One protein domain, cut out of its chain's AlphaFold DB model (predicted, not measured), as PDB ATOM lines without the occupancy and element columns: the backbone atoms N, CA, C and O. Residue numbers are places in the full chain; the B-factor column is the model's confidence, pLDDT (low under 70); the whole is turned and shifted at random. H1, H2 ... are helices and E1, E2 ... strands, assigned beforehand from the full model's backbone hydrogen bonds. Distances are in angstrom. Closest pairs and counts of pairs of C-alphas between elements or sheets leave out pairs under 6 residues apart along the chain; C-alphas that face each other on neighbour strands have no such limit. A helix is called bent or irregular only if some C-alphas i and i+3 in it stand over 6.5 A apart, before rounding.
ATOM      1  N   PHE A  43     128.065 217.613 155.233       47.25
ATOM      2  CA  PHE A  43     127.739 217.301 153.846       47.25
ATOM      3  C   PHE A  43     128.787 216.445 153.152       47.25
ATOM      4  O   PHE A  43     128.462 215.882 152.122       47.25
ATOM      5  N   SER A  44     130.019 216.312 153.649       48.81
ATOM      6  CA  SER A  44     131.063 215.606 152.891       48.81
ATOM      7  C   SER A  44     130.738 214.118 152.697       48.81
ATOM      8  O   SER A  44     130.943 213.555 151.620       48.81
ATOM      9  N   GLN A  45     130.155 213.478 153.714       48.03
ATOM     10  CA  GLN A  45     129.694 212.091 153.620       48.03
ATOM     11  C   GLN A  45     128.374 211.982 152.850       48.03
ATOM     12  O   GLN A  45     128.197 211.041 152.076       48.03
ATOM     13  N   ASP A  46     127.478 212.957 153.012       51.91
ATOM     14  CA  ASP A  46     126.172 212.969 152.348       51.91
ATOM     15  C   ASP A  46     126.273 213.307 150.854       51.91
ATOM     16  O   ASP A  46     125.587 212.684 150.050       51.91
ATOM     17  N   LEU A  47     127.190 214.188 150.451       54.94
ATOM     18  CA  LEU A  47     127.568 214.457 149.061       54.94
ATOM     19  C   LEU A  47     128.107 213.192 148.411       54.94
ATOM     20  O   LEU A  47     127.641 212.816 147.344       54.94
ATOM     21  N   ALA A  48     129.013 212.470 149.074       60.44
ATOM     22  CA  ALA A  48     129.533 211.213 148.543       60.44
ATOM     23  C   ALA A  48     128.438 210.140 148.374       60.44
ATOM     24  O   ALA A  48     128.505 209.326 147.450       60.44
ATOM     25  N   ILE A  49     127.426 210.119 149.249       61.47
ATOM     26  CA  ILE A  49     126.267 209.218 149.139       61.47
ATOM     27  C   ILE A  49     125.325 209.670 148.014       61.47
ATOM     28  O   ILE A  49     124.894 208.843 147.212       61.47
ATOM     29  N   LEU A  50     125.028 210.968 147.923       59.56
ATOM     30  CA  LEU A  50     124.182 211.561 146.884       59.56
ATOM     31  C   LEU A  50     124.804 211.409 145.495       59.56
ATOM     32  O   LEU A  50     124.116 211.033 144.550       59.56
ATOM     33  N   GLU A  51     126.110 211.620 145.369       69.06
ATOM     34  CA  GLU A  51     126.849 211.394 144.130       69.06
ATOM     35  C   GLU A  51     126.765 209.941 143.670       69.06
ATOM     36  O   GLU A  51     126.537 209.674 142.494       69.06
ATOM     37  N   LYS A  52     126.913 208.983 144.589       70.81
ATOM     38  CA  LYS A  52     126.754 207.562 144.255       70.81
ATOM     39  C   LYS A  52     125.328 207.227 143.832       70.81
ATOM     40  O   LYS A  52     125.146 206.406 142.942       70.81
ATOM     41  N   ALA A  53     124.337 207.867 144.446       70.25
ATOM     42  CA  ALA A  53     122.934 207.616 144.152       70.25
ATOM     43  C   ALA A  53     122.426 208.299 142.868       70.25
ATOM     44  O   ALA A  53     121.360 207.941 142.370       70.25
ATOM     45  N   THR A  54     123.175 209.263 142.334       73.88
ATOM     46  CA  THR A  54     122.828 210.050 141.136       73.88
ATOM     47  C   THR A  54     123.639 209.655 139.902       73.88
ATOM     48  O   THR A  54     123.207 209.922 138.781       73.88
ATOM     49  N   LYS A  55     124.789 208.996 140.088       81.75
ATOM     50  CA  LYS A  55     125.626 208.447 139.015       81.75
ATOM     51  C   LYS A  55     125.205 207.021 138.667       81.75
ATOM     52  O   LYS A  55     124.769 206.261 139.527       81.75
ATOM     53  N   VAL A  56     125.386 206.643 137.401       83.81
ATOM     54  CA  VAL A  56     125.180 205.262 136.939       83.81
ATOM     55  C   VAL A  56     126.072 204.319 137.752       83.81
ATOM     56  O   VAL A  56     127.290 204.500 137.816       83.81
ATOM     57  N   GLY A  57     125.462 203.327 138.395       86.62
ATOM     58  CA  GLY A  57     126.139 202.379 139.269       86.62
ATOM     59  C   GLY A  57     125.172 201.610 140.176       86.62
ATOM     60  O   GLY A  57     123.965 201.856 140.151       86.62
ATOM     61  N   PRO A  58     125.680 200.678 141.000       85.19
ATOM     62  CA  PRO A  58     124.860 199.799 141.846       85.19
ATOM     63  C   PRO A  58     124.023 200.550 142.890       85.19
ATOM     64  O   PRO A  58     122.995 200.048 143.336       85.19
ATOM     65  N   ASP A  59     124.462 201.751 143.266       81.00
ATOM     66  CA  ASP A  59     123.799 202.593 144.259       81.00
ATOM     67  C   ASP A  59     122.812 203.593 143.629       81.00
ATOM     68  O   ASP A  59     122.153 204.330 144.364       81.00
ATOM     69  N   PHE A  60     122.691 203.621 142.292       84.38
ATOM     70  CA  PHE A  60     121.811 204.547 141.581       84.38
ATOM     71  C   PHE A  60     120.360 204.396 142.036       84.38
ATOM     72  O   PHE A  60     119.778 203.306 141.987       84.38
ATOM     73  N   ASP A  61     119.735 205.511 142.404       78.19
ATOM     74  CA  ASP A  61     118.335 205.553 142.790       78.19
ATOM     75  C   ASP A  61     117.554 206.437 141.816       78.19
ATOM     76  O   ASP A  61     117.745 207.650 141.746       78.19
ATOM     77  N   ILE A  62     116.605 205.821 141.106       80.94
ATOM     78  CA  ILE A  62     115.752 206.472 140.102       80.94
ATOM     79  C   ILE A  62     115.023 207.716 140.631       80.94
ATOM     80  O   ILE A  62     114.620 208.575 139.858       80.94
ATOM     81  N   ARG A  63     114.876 207.852 141.953       76.94
ATOM     82  CA  ARG A  63     114.348 209.069 142.581       76.94
ATOM     83  C   ARG A  63     115.058 210.340 142.140       76.94
ATOM     84  O   ARG A  63     114.407 211.374 142.016       76.94
ATOM     85  N   TYR A  64     116.364 210.262 141.914       76.25
ATOM     86  CA  TYR A  64     117.173 211.413 141.530       76.25
ATOM     87  C   TYR A  64     117.047 211.772 140.045       76.25
ATOM     88  O   TYR A  64     117.379 212.891 139.666       76.25
ATOM     89  N   ALA A  65     116.468 210.880 139.238       80.44
ATOM     90  CA  ALA A  65     116.068 211.137 137.859       80.44
ATOM     91  C   ALA A  65     114.668 211.772 137.748       80.44
ATOM     92  O   ALA A  65     114.033 211.693 136.704       80.44
ATOM     93  N   GLY A  66     114.148 212.350 138.834       80.19
ATOM     94  CA  GLY A  66     112.839 212.996 138.867       80.19
ATOM     95  C   GLY A  66     112.677 214.111 137.847       80.19
ATOM     96  O   GLY A  66     113.539 214.992 137.752       80.19
ATOM     97  N   GLY A  67     111.545 214.098 137.143       77.00
ATOM     98  CA  GLY A  67     111.189 215.132 136.178       77.00
ATOM     99  C   GLY A  67     110.379 214.608 134.996       77.00
ATOM    100  O   GLY A  67     110.187 213.401 134.831       77.00
ATOM    101  N   ALA A  68     109.885 215.537 134.179       79.44
ATOM    102  CA  ALA A  68     109.301 215.248 132.874       79.44
ATOM    103  C   ALA A  68     110.359 215.467 131.786       79.44
ATOM    104  O   ALA A  68     111.090 216.453 131.816       79.44
ATOM    105  N   TYR A  69     110.453 214.541 130.840       86.75
ATOM    106  CA  TYR A  69     111.446 214.525 129.777       86.75
ATOM    107  C   TYR A  69     110.753 214.445 128.418       86.75
ATOM    108  O   TYR A  69     109.884 213.598 128.209       86.75
ATOM    109  N   GLU A  70     111.159 215.301 127.484       87.69
ATOM    110  CA  GLU A  70     110.699 215.239 126.099       87.69
ATOM    111  C   GLU A  70     111.592 214.251 125.348       87.69
ATOM    112  O   GLU A  70     112.822 214.337 125.414       87.69
ATOM    113  N   ILE A  71     110.982 213.296 124.645       89.56
ATOM    114  CA  ILE A  71     111.701 212.285 123.865       89.56
ATOM    115  C   ILE A  71     112.041 212.884 122.495       89.56
ATOM    116  O   ILE A  71     111.163 213.014 121.640       89.56
ATOM    117  N   GLU A  72     113.316 213.209 122.255       88.69
ATOM    118  CA  GLU A  72     113.760 214.019 121.101       88.69
ATOM    119  C   GLU A  72     113.341 213.409 119.751       88.69
ATOM    120  O   GLU A  72     112.835 214.102 118.870       88.69
ATOM    121  N   ASN A  73     113.494 212.090 119.601       83.94
ATOM    122  CA  ASN A  73     113.163 211.378 118.360       83.94
ATOM    123  C   ASN A  73     111.728 210.823 118.334       83.94
ATOM    124  O   ASN A  73     111.336 210.186 117.357       83.94
ATOM    125  N   ARG A  74     110.955 211.021 119.412       83.44
ATOM    126  CA  ARG A  74     109.593 210.492 119.616       83.44
ATOM    127  C   ARG A  74     109.434 208.978 119.397       83.44
ATOM    128  O   ARG A  74     108.344 208.477 119.109       83.44
ATOM    129  N   THR A  75     110.527 208.230 119.509       83.88
ATOM    130  CA  THR A  75     110.535 206.777 119.330       83.88
ATOM    131  C   THR A  75     110.022 206.098 120.598       83.88
ATOM    132  O   THR A  75     110.603 206.260 121.666       83.88
ATOM    133  N   GLY A  76     108.939 205.323 120.480       83.38
ATOM    134  CA  GLY A  76     108.312 204.612 121.606       83.38
ATOM    135  C   GLY A  76     107.461 205.487 122.539       83.38
ATOM    136  O   GLY A  76     106.817 204.960 123.440       83.38
ATOM    137  N   GLY A  77     107.422 206.803 122.317       87.38
ATOM    138  CA  GLY A  77     106.630 207.763 123.086       87.38
ATOM    139  C   GLY A  77     107.045 209.199 122.776       87.38
ATOM    140  O   GLY A  77     108.037 209.420 122.085       87.38
ATOM    141  N   SER A  78     106.299 210.174 123.285       86.00
ATOM    142  CA  SER A  78     106.620 211.605 123.182       86.00
ATOM    143  C   SER A  78     107.147 212.199 124.487       86.00
ATOM    144  O   SER A  78     108.015 213.070 124.458       86.00
ATOM    145  N   GLU A  79     106.671 211.688 125.619       86.69
ATOM    146  CA  GLU A  79     106.995 212.177 126.956       86.69
ATOM    147  C   GLU A  79     107.363 211.005 127.868       86.69
ATOM    148  O   GLU A  79     106.687 209.974 127.871       86.69
ATOM    149  N   LEU A  80     108.406 211.184 128.678       90.31
ATOM    150  CA  LEU A  80     108.772 210.289 129.771       90.31
ATOM    151  C   LEU A  80     108.723 211.068 131.083       90.31
ATOM    152  O   LEU A  80     109.450 212.036 131.257       90.31
ATOM    153  N   TRP A  81     107.910 210.627 132.036       85.38
ATOM    154  CA  TRP A  81     107.836 211.227 133.365       85.38
ATOM    155  C   TRP A  81     108.341 210.259 134.430       85.38
ATOM    156  O   TRP A  81     107.837 209.143 134.570       85.38
ATOM    157  N   VAL A  82     109.328 210.699 135.206       83.25
ATOM    158  CA  VAL A  82     109.835 209.982 136.374       83.25
ATOM    159  C   VAL A  82     109.218 210.593 137.620       83.25
ATOM    160  O   VAL A  82     109.544 211.707 138.025       83.25
ATOM    161  N   ASN A  83     108.345 209.831 138.269       74.44
ATOM    162  CA  ASN A  83     107.812 210.198 139.566       74.44
ATOM    163  C   ASN A  83     108.811 209.797 140.661       74.44
ATOM    164  O   ASN A  83     108.873 208.620 141.043       74.44
ATOM    165  N   SER A  84     109.560 210.767 141.194       61.78
ATOM    166  CA  SER A  84     110.540 210.533 142.265       61.78
ATOM    167  C   SER A  84     109.927 209.874 143.492       61.78
ATOM    168  O   SER A  84     110.523 208.993 144.096       61.78
ATOM    169  N   VAL A  85     108.702 210.230 143.851       54.91
ATOM    170  CA  VAL A  85     108.051 209.717 145.062       54.91
ATOM    171  C   VAL A  85     107.775 208.223 144.956       54.91
ATOM    172  O   VAL A  85     108.168 207.421 145.803       54.91
ATOM    173  N   LYS A  86     107.083 207.842 143.883       67.88
ATOM    174  CA  LYS A  86     106.662 206.463 143.634       67.88
ATOM    175  C   LYS A  86     107.799 205.612 143.088       67.88
ATOM    176  O   LYS A  86     107.672 204.391 143.082       67.88
ATOM    177  N   ARG A  87     108.891 206.243 142.638       76.88
ATOM    178  CA  ARG A  87     109.974 205.602 141.883       76.88
ATOM    179  C   ARG A  87     109.430 204.908 140.640       76.88
ATOM    180  O   ARG A  87     109.788 203.766 140.359       76.88
ATOM    181  N   LYS A  88     108.493 205.567 139.959       84.25
ATOM    182  CA  LYS A  88     107.747 205.011 138.825       84.25
ATOM    183  C   LYS A  88     107.941 205.852 137.583       84.25
ATOM    184  O   LYS A  88     107.918 207.077 137.670       84.25
ATOM    185  N   ILE A  89     108.084 205.172 136.453       87.44
ATOM    186  CA  ILE A  89     108.129 205.785 135.130       87.44
ATOM    187  C   ILE A  89     106.742 205.743 134.493       87.44
ATOM    188  O   ILE A  89     106.021 204.743 134.569       87.44
ATOM    189  N   PHE A  90     106.403 206.835 133.825       87.19
ATOM    190  CA  PHE A  90     105.250 206.966 132.958       87.19
ATOM    191  C   PHE A  90     105.734 207.371 131.567       87.19
ATOM    192  O   PHE A  90     106.640 208.191 131.449       87.19
ATOM    193  N   VAL A  91     105.126 206.815 130.524       88.31
ATOM    194  CA  VAL A  91     105.350 207.230 129.133       88.31
ATOM    195  C   VAL A  91     104.019 207.694 128.563       88.31
ATOM    196  O   VAL A  91     103.022 206.986 128.692       88.31
ATOM    197  N   ASP A  92     103.981 208.899 127.994       84.12
ATOM    198  CA  ASP A  92     102.758 209.552 127.497       84.12
ATOM    199  C   ASP A  92     101.600 209.534 128.524       84.12
ATOM    200  O   ASP A  92     100.426 209.365 128.190       84.12
ATOM    201  N   GLY A  93     101.935 209.669 129.813       75.88
ATOM    202  CA  GLY A  93     100.969 209.664 130.915       75.88
ATOM    203  C   GLY A  93     100.483 208.284 131.379       75.88
ATOM    204  O   GLY A  93      99.646 208.220 132.280       75.88
ATOM    205  N   VAL A  94     101.004 207.189 130.817       80.00
ATOM    206  CA  VAL A  94     100.653 205.809 131.191       80.00
ATOM    207  C   VAL A  94     101.795 205.165 131.974       80.00
ATOM    208  O   VAL A  94     102.952 205.234 131.563       80.00
ATOM    209  N   GLU A  95     101.487 204.533 133.111       88.81
ATOM    210  CA  GLU A  95     102.490 203.813 133.911       88.81
ATOM    211  C   GLU A  95     103.052 202.616 133.127       88.81
ATOM    212  O   GLU A  95     102.309 201.855 132.504       88.81
ATOM    213  N   VAL A  96     104.370 202.429 133.179       92.38
ATOM    214  CA  VAL A  96     105.051 201.304 132.519       92.38
ATOM    215  C   VAL A  96     104.702 199.964 133.196       92.38
ATOM    216  O   VAL A  96     104.564 199.884 134.417       92.38
ATOM    217  N   LYS A  97     104.568 198.882 132.418       89.50
ATOM    218  CA  LYS A  97     104.152 197.548 132.905       89.50
ATOM    219  C   LYS A  97     105.221 196.857 133.749       89.50
ATOM    220  O   LYS A  97     104.910 196.206 134.744       89.50
ATOM    221  N   SER A  98     106.474 196.965 133.325       88.56
ATOM    222  CA  SER A  98     107.637 196.425 134.030       88.56
ATOM    223  C   SER A  98     108.664 197.527 134.189       88.56
ATOM    224  O   SER A  98     108.835 198.320 133.273       88.56
ATOM    225  N   GLN A  99     109.351 197.561 135.326       92.44
ATOM    226  CA  GLN A  99     110.439 198.492 135.585       92.44
ATOM    227  C   GLN A  99     111.498 197.780 136.421       92.44
ATOM    228  O   GLN A  99     111.181 197.200 137.460       92.44
ATOM    229  N   GLU A 100     112.742 197.854 135.980       93.81
ATOM    230  CA  GLU A 100     113.902 197.315 136.670       93.81
ATOM    231  C   GLU A 100     115.028 198.350 136.612       93.81
ATOM    232  O   GLU A 100     115.171 199.071 135.628       93.81
ATOM    233  N   ASN A 101     115.801 198.459 137.687       90.12
ATOM    234  CA  ASN A 101     116.989 199.302 137.744       90.12
ATOM    235  C   ASN A 101     118.153 198.401 138.131       90.12
ATOM    236  O   ASN A 101     118.170 197.859 139.239       90.12
ATOM    237  N   LYS A 102     119.093 198.226 137.208       92.50
ATOM    238  CA  LYS A 102     120.278 197.406 137.408       92.50
ATOM    239  C   LYS A 102     121.508 198.252 137.137       92.50
ATOM    240  O   LYS A 102     121.756 198.642 136.002       92.50
ATOM    241  N   ASP A 103     122.264 198.525 138.193       89.38
ATOM    242  CA  ASP A 103     123.511 199.288 138.130       89.38
ATOM    243  C   ASP A 103     123.368 200.653 137.422       89.38
ATOM    244  O   ASP A 103     124.268 201.101 136.718       89.38
ATOM    245  N   GLY A 104     122.220 201.320 137.591       85.75
ATOM    246  CA  GLY A 104     121.922 202.618 136.979       85.75
ATOM    247  C   GLY A 104     121.366 202.557 135.558       85.75
ATOM    248  O   GLY A 104     121.004 203.593 135.000       85.75
ATOM    249  N   VAL A 105     121.248 201.356 134.989       95.38
ATOM    250  CA  VAL A 105     120.519 201.110 133.746       95.38
ATOM    251  C   VAL A 105     119.073 200.780 134.091       95.38
ATOM    252  O   VAL A 105     118.772 199.777 134.746       95.38
ATOM    253  N   VAL A 106     118.162 201.639 133.651       95.00
ATOM    254  CA  VAL A 106     116.731 201.521 133.899       95.00
ATOM    255  C   VAL A 106     116.064 200.891 132.686       95.00
ATOM    256  O   VAL A 106     116.043 201.463 131.599       95.00
ATOM    257  N   SER A 107     115.507 199.701 132.884       96.56
ATOM    258  CA  SER A 107     114.790 198.949 131.856       96.56
ATOM    259  C   SER A 107     113.298 198.932 132.155       96.56
ATOM    260  O   SER A 107     112.897 198.651 133.286       96.56
ATOM    261  N   PHE A 108     112.453 199.208 131.165       96.31
ATOM    262  CA  PHE A 108     111.002 199.164 131.346       96.31
ATOM    263  C   PHE A 108     110.241 198.838 130.063       96.31
ATOM    264  O   PHE A 108     110.782 198.936 128.965       96.31
ATOM    265  N   THR A 109     108.974 198.440 130.197       95.94
ATOM    266  CA  THR A 109     108.093 198.174 129.047       95.94
ATOM    267  C   THR A 109     106.812 198.993 129.105       95.94
ATOM    268  O   THR A 109     106.180 199.099 130.156       95.94
ATOM    269  N   THR A 110     106.410 199.574 127.976       93.19
ATOM    270  CA  THR A 110     105.156 200.330 127.862       93.19
ATOM    271  C   THR A 110     103.952 199.401 127.695       93.19
ATOM    272  O   THR A 110     104.066 198.191 127.469       93.19
ATOM    273  N   ASP A 111     102.752 199.965 127.777       89.31
ATOM    274  CA  ASP A 111     101.508 199.267 127.467       89.31
ATOM    275  C   ASP A 111     101.444 198.764 126.013       89.31
ATOM    276  O   ASP A 111     100.930 197.667 125.770       89.31
ATOM    277  N   LYS A 112     102.067 199.502 125.087       89.50
ATOM    278  CA  LYS A 112     102.269 199.157 123.670       89.50
ATOM    279  C   LYS A 112     103.322 198.065 123.435       89.50
ATOM    280  O   LYS A 112     103.505 197.648 122.297       89.50
ATOM    281  N   ASN A 113     103.951 197.548 124.496       90.94
ATOM    282  CA  ASN A 113     105.059 196.584 124.465       90.94
ATOM    283  C   ASN A 113     106.353 197.136 123.839       90.94
ATOM    284  O   ASN A 113     107.165 196.359 123.334       90.94
ATOM    285  N   ASP A 114     106.570 198.450 123.898       92.31
ATOM    286  CA  ASP A 114     107.875 199.032 123.585       92.31
ATOM    287  C   ASP A 114     108.800 198.821 124.789       92.31
ATOM    288  O   ASP A 114     108.425 199.122 125.924       92.31
ATOM    289  N   ALA A 115     109.988 198.270 124.555       94.81
ATOM    290  CA  ALA A 115     110.964 197.962 125.594       94.81
ATOM    291  C   ALA A 115     112.089 198.994 125.582       94.81
ATOM    292  O   ALA A 115     112.813 199.113 124.596       94.81
ATOM    293  N   PHE A 116     112.236 199.720 126.682       96.06
ATOM    294  CA  PHE A 116     113.256 200.736 126.886       96.06
ATOM    295  C   PHE A 116     114.370 200.197 127.775       96.06
ATOM    296  O   PHE A 116     114.105 199.485 128.743       96.06
ATOM    297  N   GLU A 117     115.596 200.605 127.474       96.56
ATOM    298  CA  GLU A 117     116.779 200.443 128.314       96.56
ATOM    299  C   GLU A 117     117.553 201.765 128.275       96.56
ATOM    300  O   GLU A 117     118.135 202.113 127.246       96.56
ATOM    301  N   ILE A 118     117.489 202.541 129.360       96.00
ATOM    302  CA  ILE A 118     118.003 203.915 129.417       96.00
ATOM    303  C   ILE A 118     118.858 204.165 130.659       96.00
ATOM    304  O   ILE A 118     118.691 203.530 131.696       96.00
ATOM    305  N   THR A 119     119.745 205.146 130.568       94.69
ATOM    306  CA  THR A 119     120.519 205.702 131.682       94.69
ATOM    307  C   THR A 119     120.200 207.182 131.828       94.69
ATOM    308  O   THR A 119     120.130 207.896 130.824       94.69
ATOM    309  N   PHE A 120     120.031 207.638 133.067       90.75
ATOM    310  CA  PHE A 120     119.768 209.041 133.375       90.75
ATOM    311  C   PHE A 120     121.054 209.779 133.729       90.75
ATOM    312  O   PHE A 120     121.869 209.286 134.506       90.75
ATOM    313  N   ASP A 121     121.173 210.996 133.218       88.19
ATOM    314  CA  ASP A 121     122.102 211.994 133.718       88.19
ATOM    315  C   ASP A 121     121.340 212.938 134.660       88.19
ATOM    316  O   ASP A 121     120.509 213.747 134.235       88.19
ATOM    317  N   CYS A 122     121.559 212.765 135.966       74.38
ATOM    318  CA  CYS A 122     120.803 213.459 137.011       74.38
ATOM    319  C   CYS A 122     121.398 214.827 137.396       74.38
ATOM    320  O   CYS A 122     120.754 215.557 138.156       74.38
ATOM    321  N   ALA A 123     122.584 215.181 136.877       61.34
ATOM    322  CA  ALA A 123     123.294 216.432 137.166       61.34
ATOM    323  C   ALA A 123     123.406 216.760 138.676       61.34
ATOM    324  O   ALA A 123     122.893 217.773 139.148       61.34
ATOM    325  N   VAL A 124     124.066 215.893 139.457       54.06
ATOM    326  CA  VAL A 124     124.389 216.156 140.873       54.06
ATOM    327  C   VAL A 124     125.851 215.780 141.151       54.06
ATOM    328  O   VAL A 124     126.259 214.645 140.905       54.06
ATOM    329  N   GLY A 125     126.648 216.728 141.658       44.59
ATOM    330  CA  GLY A 125     128.035 216.498 142.082       44.59
ATOM    331  C   GLY A 125     128.695 217.711 142.746       44.59
ATOM    332  O   GLY A 125     128.216 218.838 142.642       44.59
ATOM    333  N   GLU A 126     129.795 217.480 143.454       34.91
ATOM    334  CA  GLU A 126     130.583 218.512 144.131       34.91
ATOM    335  C   GLU A 126     131.253 219.455 143.105       34.91
ATOM    336  O   GLU A 126     131.897 219.011 142.155       34.91
ATOM    337  N   GLY A 127     131.072 220.775 143.250       40.19
ATOM    338  CA  GLY A 127     131.620 221.770 142.308       40.19
ATOM    339  C   GLY A 127     130.885 221.868 140.961       40.19
ATOM    340  O   GLY A 127     131.348 222.542 140.041       40.19
ATOM    341  N   VAL A 128     129.731 221.216 140.847       40.06
ATOM    342  CA  VAL A 128     128.902 221.185 139.648       40.06
ATOM    343  C   VAL A 128     127.952 222.391 139.673       40.06
ATOM    344  O   VAL A 128     126.829 222.321 140.162       40.06
ATOM    345  N   THR A 129     128.389 223.522 139.114       36.69
ATOM    346  CA  THR A 129     127.486 224.542 138.546       36.69
ATOM    347  C   THR A 129     126.856 223.978 137.272       36.69
ATOM    348  O   THR A 129     127.142 224.460 136.180       36.69
ATOM    349  N   VAL A 130     126.081 222.900 137.381       42.94
ATOM    350  CA  VAL A 130     125.312 222.396 136.243       42.94
ATOM    351  C   VAL A 130     123.892 222.857 136.427       42.94
ATOM    352  O   VAL A 130     123.235 222.587 137.434       42.94
ATOM    353  N   ASP A 131     123.466 223.628 135.441       49.03
ATOM    354  CA  ASP A 131     122.102 224.066 135.295       49.03
ATOM    355  C   ASP A 131     121.198 222.819 135.329       49.03
ATOM    356  O   ASP A 131     121.408 221.884 134.553       49.03
ATOM    357  N   PRO A 132     120.171 222.763 136.194       49.97
ATOM    358  CA  PRO A 132     119.192 221.682 136.170       49.97
ATOM    359  C   PRO A 132     118.472 221.518 134.811       49.97
ATOM    360  O   PRO A 132     117.596 220.663 134.697       49.97
ATOM    361  N   SER A 133     118.777 222.341 133.793       52.91
ATOM    362  CA  SER A 133     118.430 222.169 132.368       52.91
ATOM    363  C   SER A 133     119.192 221.069 131.657       52.91
ATOM    364  O   SER A 133     118.732 220.610 130.617       52.91
ATOM    365  N   GLU A 134     120.296 220.597 132.224       64.50
ATOM    366  CA  GLU A 134     121.150 219.601 131.581       64.50
ATOM    367  C   GLU A 134     120.755 218.157 131.925       64.50
ATOM    368  O   GLU A 134     121.321 217.211 131.376       64.50
ATOM    369  N   ARG A 135     119.739 217.955 132.782       77.81
ATOM    370  CA  ARG A 135     119.215 216.611 133.058       77.81
ATOM    371  C   ARG A 135     118.676 215.979 131.784       77.81
ATOM    372  O   ARG A 135     117.832 216.541 131.084       77.81
ATOM    373  N   SER A 136     119.122 214.763 131.522       89.31
ATOM    374  CA  SER A 136     118.779 214.046 130.303       89.31
ATOM    375  C   SER A 136     118.759 212.544 130.542       89.31
ATOM    376  O   SER A 136     119.122 212.051 131.609       89.31
ATOM    377  N   PHE A 137     118.299 211.801 129.547       92.50
ATOM    378  CA  PHE A 137     118.503 210.366 129.485       92.50
ATOM    379  C   PHE A 137     118.934 209.968 128.080       92.50
ATOM    380  O   PHE A 137     118.614 210.633 127.091       92.50
ATOM    381  N   THR A 138     119.643 208.851 127.994       94.50
ATOM    382  CA  THR A 138     120.021 208.217 126.728       94.50
ATOM    383  C   THR A 138     119.890 206.708 126.851       94.50
ATOM    384  O   THR A 138     119.923 206.164 127.954       94.50
ATOM    385  N   GLY A 139     119.717 206.019 125.732       95.00
ATOM    386  CA  GLY A 139     119.644 204.568 125.710       95.00
ATOM    387  C   GLY A 139     119.058 204.047 124.414       95.00
ATOM    388  O   GLY A 139     119.242 204.639 123.349       95.00
ATOM    389  N   HIS A 140     118.337 202.936 124.512       95.69
ATOM    390  CA  HIS A 140     117.725 202.277 123.370       95.69
ATOM    391  C   HIS A 140     116.269 201.925 123.657       95.69
ATOM    392  O   HIS A 140     115.888 201.618 124.786       95.69
ATOM    393  N   VAL A 141     115.459 201.936 122.606       94.81
ATOM    394  CA  VAL A 141     114.083 201.456 122.621       94.81
ATOM    395  C   VAL A 141     113.895 200.432 121.512       94.81
ATOM    396  O   VAL A 141     114.218 200.668 120.348       94.81
ATOM    397  N   LYS A 142     113.352 199.274 121.863       94.31
ATOM    398  CA  LYS A 142     112.858 198.283 120.917       94.31
ATOM    399  C   LYS A 142     111.344 198.410 120.849       94.31
ATOM    400  O   LYS A 142     110.651 198.021 121.787       94.31
ATOM    401  N   THR A 143     110.841 198.976 119.759       88.88
ATOM    402  CA  THR A 143     109.398 199.146 119.577       88.88
ATOM    403  C   THR A 143     108.736 197.834 119.178       88.88
ATOM    404  O   THR A 143     109.366 196.977 118.561       88.88
ATOM    405  N   ALA A 144     107.445 197.674 119.466       83.75
ATOM    406  CA  ALA A 144     106.711 196.459 119.092       83.75
ATOM    407  C   ALA A 144     106.739 196.170 117.575       83.75
ATOM    408  O   ALA A 144     106.595 195.025 117.147       83.75
ATOM    409  N   THR A 145     106.936 197.206 116.756       80.19
ATOM    410  CA  THR A 145     106.981 197.132 115.291       80.19
ATOM    411  C   THR A 145     108.384 196.927 114.714       80.19
ATOM    412  O   THR A 145     108.497 196.690 113.513       80.19
ATOM    413  N   SER A 146     109.446 197.033 115.521       81.19
ATOM    414  CA  SER A 146     110.840 196.899 115.075       81.19
ATOM    415  C   SER A 146     111.541 195.753 115.801       81.19
ATOM    416  O   SER A 146     111.499 195.640 117.025       81.19
ATOM    417  N   SER A 147     112.238 194.898 115.053       76.25
ATOM    418  CA  SER A 147     113.103 193.877 115.654       76.25
ATOM    419  C   SER A 147     114.344 194.482 116.306       76.25
ATOM    420  O   SER A 147     114.841 193.923 117.293       76.25
ATOM    421  N   ASP A 148     114.800 195.615 115.772       86.44
ATOM    422  CA  ASP A 148     116.096 196.204 116.073       86.44
ATOM    423  C   ASP A 148     115.922 197.375 117.054       86.44
ATOM    424  O   ASP A 148     115.045 198.223 116.834       86.44
ATOM    425  N   PRO A 149     116.720 197.432 118.140       90.81
ATOM    426  CA  PRO A 149     116.717 198.561 119.062       90.81
ATOM    427  C   PRO A 149     117.150 199.847 118.351       90.81
ATOM    428  O   PRO A 149     118.201 199.891 117.712       90.81
ATOM    429  N   ALA A 150     116.355 200.902 118.491       91.56
ATOM    430  CA  ALA A 150     116.685 202.238 118.020       91.56
ATOM    431  C   ALA A 150     117.237 203.080 119.181       91.56
ATOM    432  O   ALA A 150     116.779 202.914 120.313       91.56
ATOM    433  N   PRO A 151     118.190 203.995 118.939       94.19
ATOM    434  CA  PRO A 151     118.646 204.915 119.972       94.19
ATOM    435  C   PRO A 151     117.505 205.845 120.404       94.19
ATOM    436  O   PRO A 151     116.721 206.323 119.578       94.19
ATOM    437  N   VAL A 152     117.436 206.125 121.702       94.31
ATOM    438  CA  VAL A 152     116.490 207.072 122.290       94.31
ATOM    439  C   VAL A 152     117.222 208.014 123.235       94.31
ATOM    440  O   VAL A 152     118.116 207.610 123.980       94.31
ATOM    441  N   SER A 153     116.843 209.281 123.190       94.38
ATOM    442  CA  SER A 153     117.321 210.325 124.083       94.38
ATOM    443  C   SER A 153     116.157 211.218 124.474       94.38
ATOM    444  O   SER A 153     115.161 211.328 123.750       94.38
ATOM    445  N   GLY A 154     116.293 211.862 125.622       91.06
ATOM    446  CA  GLY A 154     115.374 212.903 126.030       91.06
ATOM    447  C   GLY A 154     116.014 213.866 127.004       91.06
ATOM    448  O   GLY A 154     117.002 213.546 127.669       91.06
ATOM    449  N   LYS A 155     115.452 215.065 127.067       88.00
ATOM    450  CA  LYS A 155     115.909 216.141 127.949       88.00
ATOM    451  C   LYS A 155     114.777 216.565 128.848       88.00
ATOM    452  O   LYS A 155     113.616 216.485 128.451       88.00
ATOM    453  N   ILE A 156     115.127 216.984 130.057       81.94
ATOM    454  CA  ILE A 156     114.138 217.505 130.984       81.94
ATOM    455  C   ILE A 156     113.449 218.703 130.333       81.94
ATOM    456  O   ILE A 156     114.102 219.586 129.779       81.94
ATOM    457  N   TYR A 157     112.128 218.715 130.376       69.06
ATOM    458  CA  TYR A 157     111.343 219.850 129.932       69.06
ATOM    459  C   TYR A 157     110.286 220.136 130.980       69.06
ATOM    460  O   TYR A 157     109.787 219.252 131.679       69.06
ATOM    461  N   TYR A 158     109.952 221.408 131.091       63.97
ATOM    462  CA  TYR A 158     108.964 221.873 132.034       63.97
ATOM    463  C   TYR A 158     107.780 222.349 131.206       63.97
ATOM    464  O   TYR A 158     107.870 223.401 130.583       63.97
TER     465      TYR A 158
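What this domain is: This is residues 43 to 158 of the 538 residues of an uncharacterized protein of Aspergillus wentii DTO 134E9 (UniProt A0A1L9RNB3). One antiparallel sheet of eight strands is folded back on itself and curled like part of a barrel, with E3, E2 and E1 as one wall, E7, E6, E5 and E4 as the other, and E8 as the hinge between them. The short helix H2 sits at one end, between the two walls, and H1 leads away from that end as an arm that adds to the length. The printed part has 116 residues, with two named helices followed by eight named strands along the chain; the order across the sheet is E3, E2, E1, E8, E7, E6, E5, E4. The class is mixed, helices and strands. The whole is compact, with a radius of gyration of the C-alphas of 14.1 A, yet elongated, spanning 48 by 25 by 25 A.

How they stand to each other: Start at H1, residues 43 to 54, where every O i to N i+4 pair is within hydrogen-bond range. Next look at H2, residues 62 to 65, too short for such a pair; its one O i to N i+3 pair is within range. H1 touches H2 with residues 53 to 54 alone, the closest C-alphas being those of Thr 54 and Tyr 64, 5.8 A apart. Go on to E1, residues 67 to 71, E2, residues 79 to 83, and E3, residues 88 to 91: they form a meander, each strand the antiparallel neighbour of the one before. E1 and E2 are a hairpin, with N 69 and O 80 at 2.7 A; E2 and E3 are another, with N 81 and O 90 at 2.8 A. A second meander holds E4, residues 98 to 102, E5, residues 105 to 109, E6, residues 115 to 121, E7, residues 136 to 142, and E8, residues 150 to 156. Within hydrogen-bond range you find N 100 and O 107 at 2.8 A between E4 and E5, N 106 and O 118 at 2.8 A between E5 and E6, N 119 and O 138 at 2.8 A between E6 and E7, and N 141 and O 150 at 2.8 A between E7 and E8. E8 is also the antiparallel neighbour of E1, with N 70 and O 155 at 2.9 A. The edge strands are E3 and E4; their closest C-alphas, those of Ile 89 and Gln 99, are 7.7 A apart. The sheet is strongly twisted and makes a folded sheet, one sheet bent back into two leaves that face each other. H2 is on the sheet at a height of 6.5 A, over none of its strands; the C-alphas of Ala 65 and Phe 120 are 6.2 A apart, the closest of H2 and E6. H1 is not on the sheet.

Where its parts are: Find C-alpha 43 at (127.739, 217.301, 153.846); from there H1 runs 15.4 A to C-alpha 54. E1 begins at C-alpha 67, at (111.189, 215.132, 136.178). Among the strands, the three of seven residues are E6, 19.7 A from first to last C-alpha, E7, 19.3 A, and E8, 20.2 A, which ends at C-alpha 156, at (114.138, 217.505, 130.984).

The domain as a whole: The two C-alphas farthest apart are those of Ser 44 and Thr 145, at 48.3 A. The printed part has no cut. The one long link is that from E6 to E7, residues 122 to 135. Look at the B-factor column: the mean pLDDT of the printed part is 79.4, and the model is under 70 at residues 43 to 51, 84 to 86, 123 to 134 and 157 to 158.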